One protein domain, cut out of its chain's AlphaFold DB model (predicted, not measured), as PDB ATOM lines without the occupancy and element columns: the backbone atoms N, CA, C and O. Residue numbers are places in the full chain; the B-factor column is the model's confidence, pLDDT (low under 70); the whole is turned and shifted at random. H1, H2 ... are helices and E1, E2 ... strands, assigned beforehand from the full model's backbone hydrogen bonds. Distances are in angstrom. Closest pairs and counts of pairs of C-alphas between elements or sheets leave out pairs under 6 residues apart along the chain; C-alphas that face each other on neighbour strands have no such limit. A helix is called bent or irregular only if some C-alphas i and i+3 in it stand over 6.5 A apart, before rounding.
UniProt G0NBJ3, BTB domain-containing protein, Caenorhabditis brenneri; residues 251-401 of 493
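What this domain is: This is residues 251 to 401 of the 493 residues of the protein "BTB domain-containing protein" of Caenorhabditis brenneri (UniProt G0NBJ3). A helical hairpin of H4 and H5 makes the core; H1 and H2 cross each other on one side of it, while on the other the hairpin of strands E1 and E2 runs along H5, with the hairpin of H6 and H7 beside it. The 151 printed residues hold seven named helices, then two antiparallel strands: mostly helix. The whole is compact, with a radius of gyration of the C-alphas of 15.3 A, and rounded, spanning 43 by 35 by 33 A.

Where its parts are: H1, residues 251 to 263, begins at C-alpha 251 (24.827, 44.124, 81.997) and is irregular: C-alphas 253 and 256 are 8.1 A apart. H2 is residues 281 to 296, 22.6 A; H3, 302 to 306; H4, 310 to 318; H5, 323 to 339, 24.3 A; H6, 344 to 351; H7, 361 to 375, 20.2 A. E1 is residues 382 to 388; E2, 394 to 400, ends at C-alpha 400 (-4.896, 34.443, 69.801).

How they stand to each other: H4 and H5 run opposite ways at a shallow tilt of 24 degrees, their closest C-alphas, Val 313 and Ser 333, 6.3 A apart. H1 touches H2 at a steep tilt of 48 degrees, closest at C-alphas 255 and 291, 6.1 A. H3 only just touches H5, with 3 pairs of C-alphas within 8 A, closest 306 and 336, 6.1 A. H6 touches H4, closest at C-alphas 350 and 314, 5.3 A. H7 touches H6 with residues 368 to 372 alone, closest at C-alphas 372 and 348, 6.0 A. The closest C-alphas of H5 and E1, Asn 331 and Arg 385, are 5.6 A apart. Between E1 and E2, N 385 and O 397 are within hydrogen-bond range at 2.9 A. Every O i to N i+4 pair is within range in H2, H3, H4, H6 and H7, but 6 of 9 in H1 and 12 of 13 in H5.

The domain as a whole: The farthest C-alphas, His 271 and Glu 390, are 49.3 A apart. The printed part has no cut; its one long link joins H1 to H2. The pLDDT is under 70 in residues 265 to 277, 374 to 384 and 388 to 401.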
ATOM      1  N   ARG A 251      24.902  42.853  82.750       94.81
ATOM      2  CA  ARG A 251      24.827  44.124  81.997       94.81
ATOM      3  C   ARG A 251      25.520  44.066  80.630       94.81
ATOM      4  O   ARG A 251      25.105  44.773  79.717       94.81
ATOM      5  N   GLN A 252      26.528  43.206  80.466       93.75
ATOM      6  CA  GLN A 252      27.183  42.921  79.178       93.75
ATOM      7  C   GLN A 252      26.341  42.036  78.235       93.75
ATOM      8  O   GLN A 252      26.794  41.700  77.141       93.75
ATOM      9  N   GLY A 253      25.128  41.649  78.637       89.69
ATOM     10  CA  GLY A 253      24.176  40.913  77.809       89.69
ATOM     11  C   GLY A 253      24.090  39.413  78.079       89.69
ATOM     12  O   GLY A 253      23.317  38.727  77.420       89.69
ATOM     13  N   LYS A 254      24.820  38.893  79.075       92.56
ATOM     14  CA  LYS A 254      24.772  37.474  79.482       92.56
ATOM     15  C   LYS A 254      23.807  37.227  80.645       92.56
ATOM     16  O   LYS A 254      24.008  36.319  81.446       92.56
ATOM     17  N   CYS A 255      22.773  38.057  80.775       93.88
ATOM     18  CA  CYS A 255      21.839  38.026  81.902       93.88
ATOM     19  C   CYS A 255      21.106  36.681  82.035       93.88
ATOM     20  O   CYS A 255      21.009  36.165  83.144       93.88
ATOM     21  N   VAL A 256      20.675  36.066  80.927       93.81
ATOM     22  CA  VAL A 256      20.040  34.733  80.923       93.81
ATOM     23  C   VAL A 256      21.004  33.647  81.403       93.81
ATOM     24  O   VAL A 256      20.636  32.851  82.265       93.81
ATOM     25  N   ASP A 257      22.239  33.624  80.892       93.38
ATOM     26  CA  ASP A 257      23.257  32.650  81.306       93.38
ATOM     27  C   ASP A 257      23.577  32.787  82.799       93.38
ATOM     28  O   ASP A 257      23.636  31.793  83.522       93.38
ATOM     29  N   VAL A 258      23.759  34.026  83.272       93.50
ATOM     30  CA  VAL A 258      24.020  34.348  84.682       93.50
ATOM     31  C   VAL A 258      22.844  33.920  85.566       93.50
ATOM     32  O   VAL A 258      23.061  33.268  86.585       93.50
ATOM     33  N   LEU A 259      21.603  34.223  85.176       92.75
ATOM     34  CA  LEU A 259      20.407  33.820  85.920       92.75
ATOM     35  C   LEU A 259      20.239  32.294  85.969       92.75
ATOM     36  O   LEU A 259      19.960  31.739  87.033       92.75
ATOM     37  N   ASN A 260      20.470  31.603  84.849       92.62
ATOM     38  CA  ASN A 260      20.494  30.142  84.802       92.62
ATOM     39  C   ASN A 260      21.559  29.575  85.752       92.62
ATOM     40  O   ASN A 260      21.265  28.654  86.510       92.62
ATOM     41  N   LEU A 261      22.772  30.136  85.750       90.75
ATOM     42  CA  LEU A 261      23.879  29.705  86.605       90.75
ATOM     43  C   LEU A 261      23.536  29.822  88.100       90.75
ATOM     44  O   LEU A 261      23.656  28.837  88.829       90.75
ATOM     45  N   VAL A 262      23.086  30.998  88.557       87.31
ATOM     46  CA  VAL A 262      22.832  31.248  89.993       87.31
ATOM     47  C   VAL A 262      21.597  30.512  90.530       87.31
ATOM     48  O   VAL A 262      21.462  30.347  91.739       87.31
ATOM     49  N   THR A 263      20.716  30.016  89.653       85.69
ATOM     50  CA  THR A 263      19.500  29.261  90.028       85.69
ATOM     51  C   THR A 263      19.578  27.755  89.735       85.69
ATOM     52  O   THR A 263      18.687  26.992  90.130       85.69
ATOM     53  N   ALA A 264      20.646  27.282  89.080       77.00
ATOM     54  CA  ALA A 264      20.793  25.882  88.675       77.00
ATOM     55  C   ALA A 264      20.855  24.904  89.865       77.00
ATOM     56  O   ALA A 264      20.301  23.809  89.780       77.00
ATOM     57  N   ASN A 265      21.463  25.303  90.991       60.12
ATOM     58  CA  ASN A 265      21.432  24.556  92.255       60.12
ATOM     59  C   ASN A 265      20.775  25.394  93.370       60.12
ATOM     60  O   ASN A 265      21.421  25.758  94.344       60.12
ATOM     61  N   LEU A 266      19.449  25.569  93.314       59.41
ATOM     62  CA  LEU A 266      18.610  25.834  94.504       59.41
ATOM     63  C   LEU A 266      18.562  24.621  95.469       59.41
ATOM     64  O   LEU A 266      17.552  24.354  96.120       59.41
ATOM     65  N   LYS A 267      19.630  23.819  95.519       45.00
ATOM     66  CA  LYS A 267      19.718  22.639  96.374       45.00
ATOM     67  C   LYS A 267      20.106  23.090  97.769       45.00
ATOM     68  O   LYS A 267      21.116  23.759  97.956       45.00
ATOM     69  N   THR A 268      19.326  22.659  98.749       42.69
ATOM     70  CA  THR A 268      19.721  22.682 100.155       42.69
ATOM     71  C   THR A 268      21.070  21.979 100.304       42.69
ATOM     72  O   THR A 268      21.151  20.764 100.099       42.69
ATOM     73  N   ILE A 269      22.121  22.721 100.669       46.44
ATOM     74  CA  ILE A 269      23.382  22.117 101.114       46.44
ATOM     75  C   ILE A 269      23.016  21.185 102.284       46.44
ATOM     76  O   ILE A 269      22.327  21.659 103.191       46.44
ATOM     77  N   PRO A 270      23.427  19.896 102.311       37.97
ATOM     78  CA  PRO A 270      22.828  18.868 103.185       37.97
ATOM     79  C   PRO A 270      22.837  19.129 104.704       37.97
ATOM     80  O   PRO A 270      22.268  18.346 105.465       37.97
ATOM     81  N   HIS A 271      23.493  20.200 105.156       40.97
ATOM     82  CA  HIS A 271      23.674  20.568 106.558       40.97
ATOM     83  C   HIS A 271      23.339  22.045 106.868       40.97
ATOM     84  O   HIS A 271      23.720  22.536 107.928       40.97
ATOM     85  N   SER A 272      22.618  22.751 105.984       35.50
ATOM     86  CA  SER A 272      22.049  24.082 106.262       35.50
ATOM     87  C   SER A 272      20.524  24.075 106.044       35.50
ATOM     88  O   SER A 272      20.090  23.681 104.961       35.50
ATOM     89  N   PRO A 273      19.688  24.494 107.022       33.12
ATOM     90  CA  PRO A 273      18.223  24.473 106.883       33.12
ATOM     91  C   PRO A 273      17.659  25.483 105.876       33.12
ATOM     92  O   PRO A 273      16.488  25.392 105.510       33.12
ATOM     93  N   SER A 274      18.468  26.452 105.452       40.38
ATOM     94  CA  SER A 274      18.098  27.430 104.434       40.38
ATOM     95  C   SER A 274      18.624  26.987 103.076       40.38
ATOM     96  O   SER A 274      19.783  26.585 102.956       40.38
ATOM     97  N   THR A 275      17.812  27.159 102.032       47.84
ATOM     98  CA  THR A 275      18.300  27.215 100.652       47.84
ATOM     99  C   THR A 275      19.200  28.441 100.516       47.84
ATOM    100  O   THR A 275      18.743  29.507 100.116       47.84
ATOM    101  N   MET A 276      20.475  28.316 100.898       48.56
ATOM    102  CA  MET A 276      21.471  29.319 100.549       48.56
ATOM    103  C   MET A 276      21.607  29.293  99.034       48.56
ATOM    104  O   MET A 276      22.252  28.407  98.472       48.56
ATOM    105  N   LEU A 277      21.006  30.281  98.376       56.59
ATOM    106  CA  LEU A 277      21.560  30.760  97.126       56.59
ATOM    107  C   LEU A 277      23.039  31.059  97.389       56.59
ATOM    108  O   LEU A 277      23.382  31.719  98.368       56.59
ATOM    109  N   ALA A 278      23.921  30.596  96.508       70.69
ATOM    110  CA  ALA A 278      25.341  30.930  96.581       70.69
ATOM    111  C   ALA A 278      25.629  32.383  96.133       70.69
ATOM    112  O   ALA A 278      26.754  32.708  95.773       70.69
ATOM    113  N   VAL A 279      24.591  33.225  96.094       83.69
ATOM    114  CA  VAL A 279      24.526  34.623  95.658       83.69
ATOM    115  C   VAL A 279      23.395  35.284  96.456       83.69
ATOM    116  O   VAL A 279      22.357  34.658  96.655       83.69
ATOM    117  N   SER A 280      23.563  36.522  96.915       87.88
ATOM    118  CA  SER A 280      22.541  37.241  97.689       87.88
ATOM    119  C   SER A 280      21.210  37.445  96.940       87.88
ATOM    120  O   SER A 280      21.171  37.573  95.710       87.88
ATOM    121  N   ASP A 281      20.106  37.545  97.695       86.75
ATOM    122  CA  ASP A 281      18.791  37.952  97.167       86.75
ATOM    123  C   ASP A 281      18.873  39.336  96.494       86.75
ATOM    124  O   ASP A 281      18.182  39.602  95.506       86.75
ATOM    125  N   GLU A 282      19.752  40.204  97.007       90.75
ATOM    126  CA  GLU A 282      20.082  41.520  96.465       90.75
ATOM    127  C   GLU A 282      20.610  41.418  95.036       90.75
ATOM    128  O   GLU A 282      20.027  41.990  94.116       90.75
ATOM    129  N   THR A 283      21.668  40.635  94.834       92.25
ATOM    130  CA  THR A 283      22.282  40.451  93.519       92.25
ATOM    131  C   THR A 283      21.332  39.756  92.549       92.25
ATOM    132  O   THR A 283      21.243  40.156  91.387       92.25
ATOM    133  N   VAL A 284      20.547  38.769  92.998       92.00
ATOM    134  CA  VAL A 284      19.515  38.142  92.153       92.00
ATOM    135  C   VAL A 284      18.465  39.168  91.704       92.00
ATOM    136  O   VAL A 284      18.144  39.230  90.516       92.00
ATOM    137  N   ARG A 285      17.955  40.008  92.613       93.00
ATOM    138  CA  ARG A 285      16.998  41.088  92.303       93.00
ATOM    139  C   ARG A 285      17.571  42.087  91.293       93.00
ATOM    140  O   ARG A 285      16.867  42.476  90.355       93.00
ATOM    141  N   ASP A 286      18.834  42.469  91.447       95.31
ATOM    142  CA  ASP A 286      19.508  43.410  90.552       95.31
ATOM    143  C   ASP A 286      19.690  42.809  89.145       95.31
ATOM    144  O   ASP A 286      19.411  43.474  88.145       95.31
ATOM    145  N   ILE A 287      20.050  41.523  89.042       95.75
ATOM    146  CA  ILE A 287      20.147  40.810  87.756       95.75
ATOM    147  C   ILE A 287      18.765  40.664  87.087       95.75
ATOM    148  O   ILE A 287      18.659  40.829  85.869       95.75
ATOM    149  N   VAL A 288      17.688  40.420  87.844       95.00
ATOM    150  CA  VAL A 288      16.316  40.397  87.289       95.00
ATOM    151  C   VAL A 288      15.874  41.792  86.822       95.00
ATOM    152  O   VAL A 288      15.214  41.915  85.790       95.00
ATOM    153  N   SER A 289      16.288  42.859  87.510       95.00
ATOM    154  CA  SER A 289      16.037  44.237  87.061       95.00
ATOM    155  C   SER A 289      16.784  44.553  85.757       95.00
ATOM    156  O   SER A 289      16.208  45.156  84.853       95.00
ATOM    157  N   ILE A 290      18.019  44.060  85.600       95.44
ATOM    158  CA  ILE A 290      18.781  44.141  84.342       95.44
ATOM    159  C   ILE A 290      18.090  43.360  83.215       95.44
ATOM    160  O   ILE A 290      18.015  43.855  82.091       95.44
ATOM    161  N   LEU A 291      17.545  42.169  83.493       94.12
ATOM    162  CA  LEU A 291      16.769  41.388  82.520       94.12
ATOM    163  C   LEU A 291      15.561  42.189  81.997       94.12
ATOM    164  O   LEU A 291      15.345  42.256  80.787       94.12
ATOM    165  N   HIS A 292      14.822  42.845  82.897       90.44
ATOM    166  CA  HIS A 292      13.733  43.761  82.549       90.44
ATOM    167  C   HIS A 292      14.227  44.951  81.701       90.44
ATOM    168  O   HIS A 292      13.680  45.206  80.630       90.44
ATOM    169  N   GLU A 293      15.279  45.662  82.136       89.50
ATOM    170  CA  GLU A 293      15.860  46.801  81.399       89.50
ATOM    171  C   GLU A 293      16.273  46.407  79.973       89.50
ATOM    172  O   GLU A 293      16.004  47.134  79.013       89.50
ATOM    173  N   MET A 294      16.903  45.241  79.821       85.81
ATOM    174  CA  MET A 294      17.326  44.707  78.530       85.81
ATOM    175  C   MET A 294      16.153  44.294  77.640       85.81
ATOM    176  O   MET A 294      16.192  44.574  76.441       85.81
ATOM    177  N   SER A 295      15.126  43.660  78.214       83.25
ATOM    178  CA  SER A 295      13.896  43.289  77.507       83.25
ATOM    179  C   SER A 295      13.187  44.530  76.965       83.25
ATOM    180  O   SER A 295      12.947  44.623  75.767       83.25
ATOM    181  N   ASN A 296      12.949  45.536  77.812       80.56
ATOM    182  CA  ASN A 296      12.229  46.753  77.417       80.56
ATOM    183  C   ASN A 296      13.059  47.677  76.505       80.56
ATOM    184  O   ASN A 296      12.500  48.502  75.790       80.56
ATOM    185  N   SER A 297      14.387  47.513  76.477       79.25
ATOM    186  CA  SER A 297      15.273  48.172  75.505       79.25
ATOM    187  C   SER A 297      15.407  47.415  74.171       79.25
ATOM    188  O   SER A 297      16.245  47.805  73.357       79.25
ATOM    189  N   ASN A 298      14.685  46.304  73.965       76.12
ATOM    190  CA  ASN A 298      14.854  45.371  72.838       76.12
ATOM    191  C   ASN A 298      16.306  44.862  72.646       76.12
ATOM    192  O   ASN A 298      16.709  44.485  71.548       76.12
ATOM    193  N   LYS A 299      17.106  44.832  73.723       74.12
ATOM    194  CA  LYS A 299      18.505  44.347  73.728       74.12
ATOM    195  C   LYS A 299      18.626  42.854  74.031       74.12
ATOM    196  O   LYS A 299      19.715  42.301  73.913       74.12
ATOM    197  N   LEU A 300      17.532  42.219  74.445       80.69
ATOM    198  CA  LEU A 300      17.441  40.787  74.688       80.69
ATOM    199  C   LEU A 300      16.393  40.189  73.737       80.69
ATOM    200  O   LEU A 300      15.202  40.414  73.952       80.69
ATOM    201  N   PRO A 301      16.792  39.448  72.688       82.19
ATOM    202  CA  PRO A 301      15.831  38.791  71.815       82.19
ATOM    203  C   PRO A 301      15.135  37.650  72.563       82.19
ATOM    204  O   PRO A 301      15.717  36.995  73.430       82.19
ATOM    205  N   TYR A 302      13.876  37.392  72.210       81.56
ATOM    206  CA  TYR A 302      13.034  36.450  72.950       81.56
ATOM    207  C   TYR A 302      13.550  34.993  72.914       81.56
ATOM    208  O   TYR A 302      13.342  34.240  73.862       81.56
ATOM    209  N   GLU A 303      14.320  34.625  71.888       84.00
ATOM    210  CA  GLU A 303      15.020  33.333  71.802       84.00
ATOM    211  C   GLU A 303      15.995  33.086  72.966       84.00
ATOM    212  O   GLU A 303      16.158  31.951  73.412       84.00
ATOM    213  N   GLU A 304      16.618  34.135  73.514       88.31
ATOM    214  CA  GLU A 304      17.452  34.005  74.714       88.31
ATOM    215  C   GLU A 304      16.583  33.756  75.952       88.31
ATOM    216  O   GLU A 304      16.893  32.882  76.757       88.31
ATOM    217  N   VAL A 305      15.437  34.435  76.072       89.31
ATOM    218  CA  VAL A 305      14.470  34.208  77.161       89.31
ATOM    219  C   VAL A 305      13.995  32.749  77.182       89.31
ATOM    220  O   VAL A 305      13.878  32.154  78.253       89.31
ATOM    221  N   LEU A 306      13.793  32.113  76.024       88.62
ATOM    222  CA  LEU A 306      13.410  30.696  75.947       88.62
ATOM    223  C   LEU A 306      14.445  29.736  76.567       88.62
ATOM    224  O   LEU A 306      14.057  28.663  77.049       88.62
ATOM    225  N   LYS A 307      15.726  30.129  76.647       93.56
ATOM    226  CA  LYS A 307      16.804  29.352  77.294       93.56
ATOM    227  C   LYS A 307      16.774  29.398  78.824       93.56
ATOM    228  O   LYS A 307      17.514  28.635  79.447       93.56
ATOM    229  N   LEU A 308      15.948  30.245  79.445       93.62
ATOM    230  CA  LEU A 308      15.758  30.239  80.901       93.62
ATOM    231  C   LEU A 308      15.323  28.845  81.383       93.62
ATOM    232  O   LEU A 308      14.557  28.147  80.713       93.62
ATOM    233  N   SER A 309      15.813  28.431  82.550       91.81
ATOM    234  CA  SER A 309      15.414  27.188  83.216       91.81
ATOM    235  C   SER A 309      14.159  27.391  84.073       91.81
ATOM    236  O   SER A 309      13.864  28.502  84.508       91.81
ATOM    237  N   THR A 310      13.447  26.305  84.396       89.69
ATOM    238  CA  THR A 310      12.275  26.346  85.291       89.69
ATOM    239  C   THR A 310      12.585  27.003  86.639       89.69
ATOM    240  O   THR A 310      11.798  27.819  87.111       89.69
ATOM    241  N   ASN A 311      13.741  26.688  87.240       88.81
ATOM    242  CA  ASN A 311      14.189  27.307  88.490       88.81
ATOM    243  C   ASN A 311      14.352  28.819  88.321       88.81
ATOM    244  O   ASN A 311      13.913  29.586  89.170       88.81
ATOM    245  N   THR A 312      14.930  29.237  87.197       91.88
ATOM    246  CA  THR A 312      15.168  30.647  86.884       91.88
ATOM    247  C   THR A 312      13.870  31.437  86.798       91.88
ATOM    248  O   THR A 312      13.758  32.500  87.401       91.88
ATOM    249  N   VAL A 313      12.865  30.893  86.106       91.75
ATOM    250  CA  VAL A 313      11.541  31.520  85.982       91.75
ATOM    251  C   VAL A 313      10.846  31.607  87.347       91.75
ATOM    252  O   VAL A 313      10.275  32.644  87.676       91.75
ATOM    253  N   ILE A 314      10.964  30.575  88.191       89.25
ATOM    254  CA  ILE A 314      10.478  30.616  89.583       89.25
ATOM    255  C   ILE A 314      11.180  31.723  90.384       89.25
ATOM    256  O   ILE A 314      10.511  32.524  91.037       89.25
ATOM    257  N   THR A 315      12.512  31.806  90.327       89.44
ATOM    258  CA  THR A 315      13.297  32.846  91.009       89.44
ATOM    259  C   THR A 315      12.950  34.253  90.515       89.44
ATOM    260  O   THR A 315      12.757  35.150  91.333       89.44
ATOM    261  N   MET A 316      12.783  34.458  89.205       91.38
ATOM    262  CA  MET A 316      12.321  35.726  88.623       91.38
ATOM    263  C   MET A 316      10.946  36.131  89.177       91.38
ATOM    264  O   MET A 316      10.774  37.254  89.658       91.38
ATOM    265  N   LEU A 317       9.984  35.202  89.193       90.12
ATOM    266  CA  LEU A 317       8.648  35.423  89.754       90.12
ATOM    267  C   LEU A 317       8.657  35.654  91.274       90.12
ATOM    268  O   LEU A 317       7.802  36.389  91.767       90.12
ATOM    269  N   SER A 318       9.639  35.101  91.989       89.56
ATOM    270  CA  SER A 318       9.799  35.236  93.446       89.56
ATOM    271  C   SER A 318      10.565  36.501  93.865       89.56
ATOM    272  O   SER A 318      10.367  36.995  94.976       89.56
ATOM    273  N   SER A 319      11.411  37.047  92.981       89.56
ATOM    274  CA  SER A 319      12.294  38.197  93.237       89.56
ATOM    275  C   SER A 319      11.549  39.444  93.741       89.56
ATOM    276  O   SER A 319      10.432  39.734  93.314       89.56
ATOM    277  N   ARG A 320      12.157  40.222  94.642       86.88
ATOM    278  CA  ARG A 320      11.539  41.433  95.222       86.88
ATOM    279  C   ARG A 320      11.860  42.692  94.405       86.88
ATOM    280  O   ARG A 320      12.512  43.606  94.897       86.88
ATOM    281  N   ILE A 321      11.445  42.695  93.141       89.12
ATOM    282  CA  ILE A 321      11.503  43.853  92.226       89.12
ATOM    283  C   ILE A 321      10.254  44.738  92.367       89.12
ATOM    284  O   ILE A 321       9.274  44.324  92.985       89.12
ATOM    285  N   SER A 322      10.277  45.944  91.789       87.00
ATOM    286  CA  SER A 322       9.113  46.845  91.808       87.00
ATOM    287  C   SER A 322       7.928  46.266  91.027       87.00
ATOM    288  O   SER A 322       8.120  45.557  90.041       87.00
ATOM    289  N   ASP A 323       6.699  46.605  91.419       82.69
ATOM    290  CA  ASP A 323       5.485  46.018  90.831       82.69
ATOM    291  C   ASP A 323       5.299  46.338  89.334       82.69
ATOM    292  O   ASP A 323       4.735  45.540  88.585       82.69
ATOM    293  N   VAL A 324       5.853  47.464  88.868       80.56
ATOM    294  CA  VAL A 324       5.922  47.802  87.436       80.56
ATOM    295  C   VAL A 324       6.838  46.822  86.696       80.56
ATOM    296  O   VAL A 324       6.422  46.233  85.705       80.56
ATOM    297  N   GLN A 325       8.047  46.571  87.209       85.62
ATOM    298  CA  GLN A 325       8.962  45.587  86.616       85.62
ATOM    299  C   GLN A 325       8.415  44.156  86.734       85.62
ATOM    300  O   GLN A 325       8.584  43.335  85.833       85.62
ATOM    301  N   LYS A 326       7.737  43.852  87.848       86.19
ATOM    302  CA  LYS A 326       7.107  42.557  88.122       86.19
ATOM    303  C   LYS A 326       6.090  42.190  87.047       86.19
ATOM    304  O   LYS A 326       6.067  41.033  86.638       86.19
ATOM    305  N   LEU A 327       5.300  43.151  86.568       83.94
ATOM    306  CA  LEU A 327       4.318  42.937  85.506       83.94
ATOM    307  C   LEU A 327       4.954  42.367  84.230       83.94
ATOM    308  O   LEU A 327       4.502  41.342  83.711       83.94
ATOM    309  N   ASP A 328       6.036  42.986  83.763       82.88
ATOM    310  CA  ASP A 328       6.752  42.551  82.562       82.88
ATOM    311  C   ASP A 328       7.443  41.197  82.768       82.88
ATOM    312  O   ASP A 328       7.403  40.342  81.883       82.88
ATOM    313  N   ILE A 329       7.988  40.939  83.961       88.50
ATOM    314  CA  ILE A 329       8.558  39.632  84.320       88.50
ATOM    315  C   ILE A 329       7.485  38.530  84.373       88.50
ATOM    316  O   ILE A 329       7.744  37.409  83.921       88.50
ATOM    317  N   ILE A 330       6.269  38.816  84.855       86.56
ATOM    318  CA  ILE A 330       5.157  37.854  84.796       86.56
ATOM    319  C   ILE A 330       4.748  37.611  83.338       86.56
ATOM    320  O   ILE A 330       4.631  36.456  82.939       86.56
ATOM    321  N   ASN A 331       4.612  38.657  82.519       84.50
ATOM    322  CA  ASN A 331       4.297  38.533  81.089       84.50
ATOM    323  C   ASN A 331       5.333  37.696  80.324       84.50
ATOM    324  O   ASN A 331       4.977  36.785  79.574       84.50
ATOM    325  N   MET A 332       6.618  37.954  80.568       87.00
ATOM    326  CA  MET A 332       7.737  37.179  80.033       87.00
ATOM    327  C   MET A 332       7.641  35.699  80.434       87.00
ATOM    328  O   MET A 332       7.820  34.817  79.590       87.00
ATOM    329  N   SER A 333       7.299  35.431  81.698       88.69
ATOM    330  CA  SER A 333       7.132  34.078  82.248       88.69
ATOM    331  C   SER A 333       5.914  33.351  81.665       88.69
ATOM    332  O   SER A 333       6.015  32.180  81.310       88.69
ATOM    333  N   LEU A 334       4.775  34.037  81.512       84.38
ATOM    334  CA  LEU A 334       3.556  33.496  80.896       84.38
ATOM    335  C   LEU A 334       3.812  33.085  79.440       84.38
ATOM    336  O   LEU A 334       3.526  31.945  79.068       84.38
ATOM    337  N   LYS A 335       4.441  33.963  78.645       81.94
ATOM    338  CA  LYS A 335       4.843  33.640  77.268       81.94
ATOM    339  C   LYS A 335       5.837  32.468  77.232       81.94
ATOM    340  O   LYS A 335       5.693  31.571  76.408       81.94
ATOM    341  N   TRP A 336       6.785  32.406  78.175       88.94
ATOM    342  CA  TRP A 336       7.776  31.321  78.240       88.94
ATOM    343  C   TRP A 336       7.127  29.960  78.539       88.94
ATOM    344  O   TRP A 336       7.495  28.949  77.940       88.94
ATOM    345  N   MET A 337       6.121  29.922  79.421       84.88
ATOM    346  CA  MET A 337       5.357  28.700  79.702       84.88
ATOM    347  C   MET A 337       4.509  28.253  78.501       84.88
ATOM    348  O   MET A 337       4.425  27.049  78.241       84.88
ATOM    349  N   TYR A 338       3.926  29.211  77.768       80.56
ATOM    350  CA  TYR A 338       3.137  28.975  76.556       80.56
ATOM    351  C   TYR A 338       3.982  28.360  75.429       80.56
ATOM    352  O   TYR A 338       3.681  27.257  74.969       80.56
ATOM    353  N   GLU A 339       5.087  29.006  75.041       80.06
ATOM    354  CA  GLU A 339       5.947  28.536  73.940       80.06
ATOM    355  C   GLU A 339       6.573  27.165  74.234       80.06
ATOM    356  O   GLU A 339       6.667  26.299  73.363       80.06
ATOM    357  N   ARG A 340       6.939  26.914  75.497       82.00
ATOM    358  CA  ARG A 340       7.480  25.616  75.932       82.00
ATOM    359  C   ARG A 340       6.417  24.538  76.149       82.00
ATOM    360  O   ARG A 340       6.786  23.419  76.509       82.00
ATOM    361  N   ARG A 341       5.130  24.857  75.943       80.38
ATOM    362  CA  ARG A 341       3.974  23.951  76.077       80.38
ATOM    363  C   ARG A 341       4.021  23.144  77.376       80.38
ATOM    364  O   ARG A 341       3.929  21.914  77.372       80.38
ATOM    365  N   LEU A 342       4.253  23.834  78.494       81.38
ATOM    366  CA  LEU A 342       4.319  23.171  79.794       81.38
ATOM    367  C   LEU A 342       2.963  22.578  80.176       81.38
ATOM    368  O   LEU A 342       1.917  23.143  79.881       81.38
ATOM    369  N   ASN A 343       2.997  21.442  80.874       81.31
ATOM    370  CA  ASN A 343       1.788  20.857  81.434       81.31
ATOM    371  C   ASN A 343       1.300  21.637  82.662       81.31
ATOM    372  O   ASN A 343       2.077  22.311  83.347       81.31
ATOM    373  N   ASP A 344       0.015  21.473  82.963       79.69
ATOM    374  CA  ASP A 344      -0.705  22.293  83.929       79.69
ATOM    375  C   ASP A 344      -0.063  22.282  85.320       79.69
ATOM    376  O   ASP A 344       0.104  23.316  85.965       79.69
ATOM    377  N   HIS A 345       0.388  21.105  85.751       82.62
ATOM    378  CA  HIS A 345       1.084  20.913  87.019       82.62
ATOM    379  C   HIS A 345       2.413  21.688  87.089       82.62
ATOM    380  O   HIS A 345       2.708  22.318  88.102       82.62
ATOM    381  N   LYS A 346       3.225  21.679  86.020       82.38
ATOM    382  CA  LYS A 346       4.486  22.441  85.981       82.38
ATOM    383  C   LYS A 346       4.234  23.946  85.950       82.38
ATOM    384  O   LYS A 346       4.906  24.663  86.684       82.38
ATOM    385  N   ALA A 347       3.274  24.410  85.151       83.38
ATOM    386  CA  ALA A 347       2.905  25.824  85.100       83.38
ATOM    387  C   ALA A 347       2.364  26.321  86.455       83.38
ATOM    388  O   ALA A 347       2.749  27.391  86.921       83.38
ATOM    389  N   SER A 348       1.558  25.504  87.143       81.94
ATOM    390  CA  SER A 348       1.023  25.821  88.472       81.94
ATOM    391  C   SER A 348       2.145  25.966  89.500       81.94
ATOM    392  O   SER A 348       2.241  26.993  90.170       81.94
ATOM    393  N   ASN A 349       3.080  25.009  89.534       85.19
ATOM    394  CA  ASN A 349       4.240  25.065  90.428       85.19
ATOM    395  C   ASN A 349       5.141  26.286  90.168       85.19
ATOM    396  O   ASN A 349       5.737  26.805  91.110       85.19
ATOM    397  N   ILE A 350       5.227  26.765  88.920       86.25
ATOM    398  CA  ILE A 350       5.934  28.011  88.589       86.25
ATOM    399  C   ILE A 350       5.192  29.225  89.170       86.25
ATOM    400  O   ILE A 350       5.796  30.045  89.863       86.25
ATOM    401  N   LEU A 351       3.877  29.321  88.946       85.69
ATOM    402  CA  LEU A 351       3.053  30.429  89.442       85.69
ATOM    403  C   LEU A 351       2.916  30.457  90.974       85.69
ATOM    404  O   LEU A 351       2.726  31.531  91.544       85.69
ATOM    405  N   CYS A 352       3.097  29.331  91.672       83.06
ATOM    406  CA  CYS A 352       3.214  29.312  93.134       83.06
ATOM    407  C   CYS A 352       4.385  30.164  93.668       83.06
ATOM    408  O   CYS A 352       4.322  30.615  94.812       83.06
ATOM    409  N   GLY A 353       5.421  30.422  92.858       81.06
ATOM    410  CA  GLY A 353       6.529  31.322  93.203       81.06
ATOM    411  C   GLY A 353       6.203  32.817  93.080       81.06
ATOM    412  O   GLY A 353       6.970  33.647  93.550       81.06
ATOM    413  N   LEU A 354       5.072  33.198  92.477       85.69
ATOM    414  CA  LEU A 354       4.766  34.592  92.143       85.69
ATOM    415  C   LEU A 354       4.595  35.466  93.392       85.69
ATOM    416  O   LEU A 354       3.662  35.262  94.169       85.69
ATOM    417  N   THR A 355       5.471  36.452  93.574       84.69
ATOM    418  CA  THR A 355       5.373  37.503  94.601       84.69
ATOM    419  C   THR A 355       4.959  38.836  93.979       84.69
ATOM    420  O   THR A 355       5.268  39.101  92.817       84.69
ATOM    421  N   PHE A 356       4.276  39.679  94.752       81.88
ATOM    422  CA  PHE A 356       3.882  41.038  94.371       81.88
ATOM    423  C   PHE A 356       3.998  41.930  95.615       81.88
ATOM    424  O   PHE A 356       3.665  41.468  96.706       81.88
ATOM    425  N   GLY A 357       4.534  43.143  95.483       77.94
ATOM    426  CA  GLY A 357       4.859  44.013  96.615       77.94
ATOM    427  C   GLY A 357       3.635  44.678  97.239       77.94
ATOM    428  O   GLY A 357       3.528  44.729  98.463       77.94
ATOM    429  N   SER A 358       2.704  45.149  96.407       75.69
ATOM    430  CA  SER A 358       1.480  45.831  96.846       75.69
ATOM    431  C   SER A 358       0.345  44.920  97.326       75.69
ATOM    432  O   SER A 358      -0.602  45.420  97.927       75.69
ATOM    433  N   MET A 359       0.403  43.607  97.070       78.50
ATOM    434  CA  MET A 359      -0.693  42.683  97.391       78.50
ATOM    435  C   MET A 359      -0.548  42.066  98.782       78.50
ATOM    436  O   MET A 359       0.510  41.548  99.150       78.50
ATOM    437  N   THR A 360      -1.653  41.995  99.522       82.88
ATOM    438  CA  THR A 360      -1.754  41.129 100.701       82.88
ATOM    439  C   THR A 360      -1.654  39.651 100.307       82.88
ATOM    440  O   THR A 360      -1.902  39.258  99.165       82.88
ATOM    441  N   TYR A 361      -1.354  38.780 101.275       80.88
ATOM    442  CA  TYR A 361      -1.302  37.333 101.036       80.88
ATOM    443  C   TYR A 361      -2.620  36.765 100.470       80.88
ATOM    444  O   TYR A 361      -2.591  35.876  99.623       80.88
ATOM    445  N   ALA A 362      -3.774  37.286 100.906       79.62
ATOM    446  CA  ALA A 362      -5.080  36.828 100.435       79.62
ATOM    447  C   ALA A 362      -5.321  37.197  98.960       79.62
ATOM    448  O   ALA A 362      -5.729  36.342  98.172       79.62
ATOM    449  N   GLU A 363      -5.009  38.438  98.579       80.25
ATOM    450  CA  GLU A 363      -5.080  38.909  97.190       80.25
ATOM    451  C   GLU A 363      -4.094  38.149  96.305       80.25
ATOM    452  O   GLU A 363      -4.474  37.676  95.239       80.25
ATOM    453  N   LEU A 364      -2.862  37.933  96.778       81.69
ATOM    454  CA  LEU A 364      -1.837  37.180  96.060       81.69
ATOM    455  C   LEU A 364      -2.264  35.725  95.807       81.69
ATOM    456  O   LEU A 364      -2.078  35.209  94.706       81.69
ATOM    457  N   VAL A 365      -2.861  35.053  96.797       80.81
ATOM    458  CA  VAL A 365      -3.412  33.696  96.636       80.81
ATOM    459  C   VAL A 365      -4.589  33.692  95.662       80.81
ATOM    460  O   VAL A 365      -4.651  32.821  94.795       80.81
ATOM    461  N   HIS A 366      -5.502  34.664  95.754       82.00
ATOM    462  CA  HIS A 366      -6.619  34.777  94.817       82.00
ATOM    463  C   HIS A 366      -6.131  35.031  93.383       82.00
ATOM    464  O   HIS A 366      -6.544  34.328  92.466       82.00
ATOM    465  N   PHE A 367      -5.181  35.946  93.197       81.88
ATOM    466  CA  PHE A 367      -4.572  36.274  91.911       81.88
ATOM    467  C   PHE A 367      -3.818  35.086  91.298       81.88
ATOM    468  O   PHE A 367      -4.032  34.764  90.130       81.88
ATOM    469  N   ARG A 368      -3.004  34.370  92.089       82.12
ATOM    470  CA  ARG A 368      -2.359  33.113  91.666       82.12
ATOM    471  C   ARG A 368      -3.392  32.080  91.225       82.12
ATOM    472  O   ARG A 368      -3.226  31.493  90.163       82.12
ATOM    473  N   ASN A 369      -4.463  31.877  91.996       80.62
ATOM    474  CA  ASN A 369      -5.533  30.940  91.644       80.62
ATOM    475  C   ASN A 369      -6.257  31.356  90.354       80.62
ATOM    476  O   ASN A 369      -6.520  30.503  89.509       80.62
ATOM    477  N   SER A 370      -6.518  32.650  90.162       78.56
ATOM    478  CA  SER A 370      -7.114  33.191  88.937       78.56
ATOM    479  C   SER A 370      -6.196  33.007  87.727       78.56
ATOM    480  O   SER A 370      -6.658  32.537  86.691       78.56
ATOM    481  N   LEU A 371      -4.889  33.271  87.848       77.00
ATOM    482  CA  LEU A 371      -3.904  32.957  86.802       77.00
ATOM    483  C   LEU A 371      -3.818  31.450  86.524       77.00
ATOM    484  O   LEU A 371      -3.795  31.044  85.368       77.00
ATOM    485  N   ILE A 372      -3.835  30.605  87.555       75.31
ATOM    486  CA  ILE A 372      -3.866  29.143  87.409       75.31
ATOM    487  C   ILE A 372      -5.139  28.689  86.676       75.31
ATOM    488  O   ILE A 372      -5.081  27.775  85.864       75.31
ATOM    489  N   GLN A 373      -6.284  29.334  86.892       71.62
ATOM    490  CA  GLN A 373      -7.542  28.980  86.221       71.62
ATOM    491  C   GLN A 373      -7.692  29.578  84.813       71.62
ATOM    492  O   GLN A 373      -8.455  29.041  84.013       71.62
ATOM    493  N   THR A 374      -6.983  30.662  84.488       68.19
ATOM    494  CA  THR A 374      -7.127  31.385  83.205       68.19
ATOM    495  C   THR A 374      -5.961  31.170  82.242       68.19
ATOM    496  O   THR A 374      -6.182  31.060  81.039       68.19
ATOM    497  N   ALA A 375      -4.732  31.083  82.753       62.97
ATOM    498  CA  ALA A 375      -3.500  31.042  81.967       62.97
ATOM    499  C   ALA A 375      -2.857  29.657  81.853       62.97
ATOM    500  O   ALA A 375      -1.921  29.492  81.076       62.97
ATOM    501  N   ILE A 376      -3.345  28.662  82.600       63.38
ATOM    502  CA  ILE A 376      -2.842  27.285  82.522       63.38
ATOM    503  C   ILE A 376      -3.676  26.365  81.617       63.38
ATOM    504  O   ILE A 376      -3.052  25.622  80.863       63.38
ATOM    505  N   PRO A 377      -5.028  26.414  81.574       57.69
ATOM    506  CA  PRO A 377      -5.825  25.489  80.749       57.69
ATOM    507  C   PRO A 377      -5.639  25.616  79.223       57.69
ATOM    508  O   PRO A 377      -6.364  24.990  78.449       57.69
ATOM    509  N   VAL A 378      -4.674  26.413  78.758       50.59
ATOM    510  CA  VAL A 378      -4.294  26.589  77.352       50.59
ATOM    511  C   VAL A 378      -3.442  25.430  76.825       50.59
ATOM    512  O   VAL A 378      -2.369  25.596  76.254       50.59
ATOM    513  N   THR A 379      -4.063  24.251  76.820       41.12
ATOM    514  CA  THR A 379      -3.856  23.265  75.742       41.12
ATOM    515  C   THR A 379      -4.464  23.734  74.402       41.12
ATOM    516  O   THR A 379      -4.404  23.014  73.408       41.12
ATOM    517  N   VAL A 380      -5.027  24.955  74.351       45.22
ATOM    518  CA  VAL A 380      -5.766  25.531  73.212       45.22
ATOM    519  C   VAL A 380      -5.316  26.972  72.881       45.22
ATOM    520  O   VAL A 380      -6.092  27.920  72.965       45.22
ATOM    521  N   GLY A 381      -4.047  27.140  72.493       49.25
ATOM    522  CA  GLY A 381      -3.615  28.176  71.530       49.25
ATOM    523  C   GLY A 381      -3.859  29.661  71.851       49.25
ATOM    524  O   GLY A 381      -4.082  30.438  70.921       49.25
ATOM    525  N   ARG A 382      -3.843  30.076  73.126       59.03
ATOM    526  CA  ARG A 382      -3.918  31.498  73.513       59.03
ATOM    527  C   ARG A 382      -2.778  31.872  74.454       59.03
ATOM    528  O   ARG A 382      -2.563  31.192  75.453       59.03
ATOM    529  N   CYS A 383      -2.095  32.976  74.169       59.22
ATOM    530  CA  CYS A 383      -1.138  33.575  75.095       59.22
ATOM    531  C   CYS A 383      -1.890  34.492  76.068       59.22
ATOM    532  O   CYS A 383      -2.723  35.302  75.651       59.22
ATOM    533  N   VAL A 384      -1.607  34.379  77.366       68.56
ATOM    534  CA  VAL A 384      -2.152  35.291  78.382       68.56
ATOM    535  C   VAL A 384      -1.158  36.409  78.651       68.56
ATOM    536  O   VAL A 384       0.037  36.159  78.801       68.56
ATOM    537  N   ARG A 385      -1.664  37.640  78.717       71.31
ATOM    538  CA  ARG A 385      -0.901  38.839  79.053       71.31
ATOM    539  C   ARG A 385      -1.628  39.620  80.137       71.31
ATOM    540  O   ARG A 385      -2.832  39.822  80.067       71.31
ATOM    541  N   LEU A 386      -0.869  40.100  81.102       72.81
ATOM    542  CA  LEU A 386      -1.299  41.051  82.104       72.81
ATOM    543  C   LEU A 386      -1.059  42.484  81.617       72.81
ATOM    544  O   LEU A 386       0.025  42.807  81.122       72.81
ATOM    545  N   ILE A 387      -2.059  43.342  81.771       72.44
ATOM    546  CA  ILE A 387      -2.023  44.764  81.402       72.44
ATOM    547  C   ILE A 387      -2.308  45.581  82.662       72.44
ATOM    548  O   ILE A 387      -3.108  45.148  83.477       72.44
ATOM    549  N   LYS A 388      -1.677  46.744  82.844       65.81
ATOM    550  CA  LYS A 388      -2.067  47.680  83.906       65.81
ATOM    551  C   LYS A 388      -3.172  48.603  83.379       65.81
ATOM    552  O   LYS A 388      -2.921  49.358  82.440       65.81
ATOM    553  N   GLY A 389      -4.367  48.501  83.943       59.75
ATOM    554  CA  GLY A 389      -5.521  49.331  83.625       59.75
ATOM    555  C   GLY A 389      -5.532  50.663  84.383       59.75
ATOM    556  O   GLY A 389      -4.617  51.009  85.137       59.75
ATOM    557  N   GLU A 390      -6.597  51.436  84.177       56.16
ATOM    558  CA  GLU A 390      -6.813  52.717  84.860       56.16
ATOM    559  C   GLU A 390      -7.057  52.512  86.369       56.16
ATOM    560  O   GLU A 390      -7.539  51.463  86.790       56.16
ATOM    561  N   ASN A 391      -6.745  53.513  87.200       55.75
ATOM    562  CA  ASN A 391      -6.853  53.449  88.671       55.75
ATOM    563  C   ASN A 391      -6.000  52.348  89.328       55.75
ATOM    564  O   ASN A 391      -6.451  51.669  90.250       55.75
ATOM    565  N   ASP A 392      -4.763  52.179  88.847       58.84
ATOM    566  CA  ASP A 392      -3.809  51.194  89.370       58.84
ATOM    567  C   ASP A 392      -4.326  49.746  89.313       58.84
ATOM    568  O   ASP A 392      -3.895  48.872  90.067       58.84
ATOM    569  N   THR A 393      -5.229  49.486  88.366       64.06
ATOM    570  CA  THR A 393      -5.793  48.162  88.153       64.06
ATOM    571  C   THR A 393      -4.897  47.279  87.292       64.06
ATOM    572  O   THR A 393      -4.003  47.771  86.605       64.06
ATOM    573  N   LEU A 394      -5.098  45.960  87.321       63.16
ATOM    574  CA  LEU A 394      -4.460  45.057  86.361       63.16
ATOM    575  C   LEU A 394      -5.468  44.063  85.783       63.16
ATOM    576  O   LEU A 394      -6.375  43.583  86.461       63.16
ATOM    577  N   ASP A 395      -5.309  43.807  84.489       65.62
ATOM    578  CA  ASP A 395      -6.240  43.108  83.619       65.62
ATOM    579  C   ASP A 395      -5.603  41.846  83.043       65.62
ATOM    580  O   ASP A 395      -4.443  41.863  82.627       65.62
ATOM    581  N   ILE A 396      -6.376  40.760  82.954       66.06
ATOM    582  CA  ILE A 396      -5.969  39.529  82.264       66.06
ATOM    583  C   ILE A 396      -6.509  39.575  80.828       66.06
ATOM    584  O   ILE A 396      -7.703  39.403  80.594       66.06
ATOM    585  N   ALA A 397      -5.619  39.801  79.864       62.69
ATOM    586  CA  ALA A 397      -5.913  39.824  78.436       62.69
ATOM    587  C   ALA A 397      -5.468  38.523  77.744       62.69
ATOM    588  O   ALA A 397      -4.483  37.887  78.128       62.69
ATOM    589  N   PHE A 398      -6.171  38.152  76.673       63.06
ATOM    590  CA  PHE A 398      -5.886  36.961  75.869       63.06
ATOM    591  C   PHE A 398      -5.501  37.355  74.441       63.06
ATOM    592  O   PHE A 398      -6.214  38.113  73.787       63.06
ATOM    593  N   THR A 399      -4.402  36.789  73.946       57.41
ATOM    594  CA  THR A 399      -3.935  36.917  72.556       57.41
ATOM    595  C   THR A 399      -4.104  35.584  71.839       57.41
ATOM    596  O   THR A 399      -3.749  34.534  72.375       57.41
ATOM    597  N   TYR A 400      -4.682  35.620  70.641       47.44
ATOM    598  CA  TYR A 400      -4.896  34.443  69.801       47.44
ATOM    599  C   TYR A 400      -3.670  34.220  68.910       47.44
ATOM    600  O   TYR A 400      -3.075  35.185  68.443       47.44
ATOM    601  N   ALA A 401      -3.306  32.962  68.661       38.28
ATOM    602  CA  ALA A 401      -2.421  32.642  67.548       38.28
ATOM    603  C   ALA A 401      -3.237  32.668  66.246       38.28
ATOM    604  O   ALA A 401      -4.213  31.923  66.130       38.28
TER     605      ALA A 401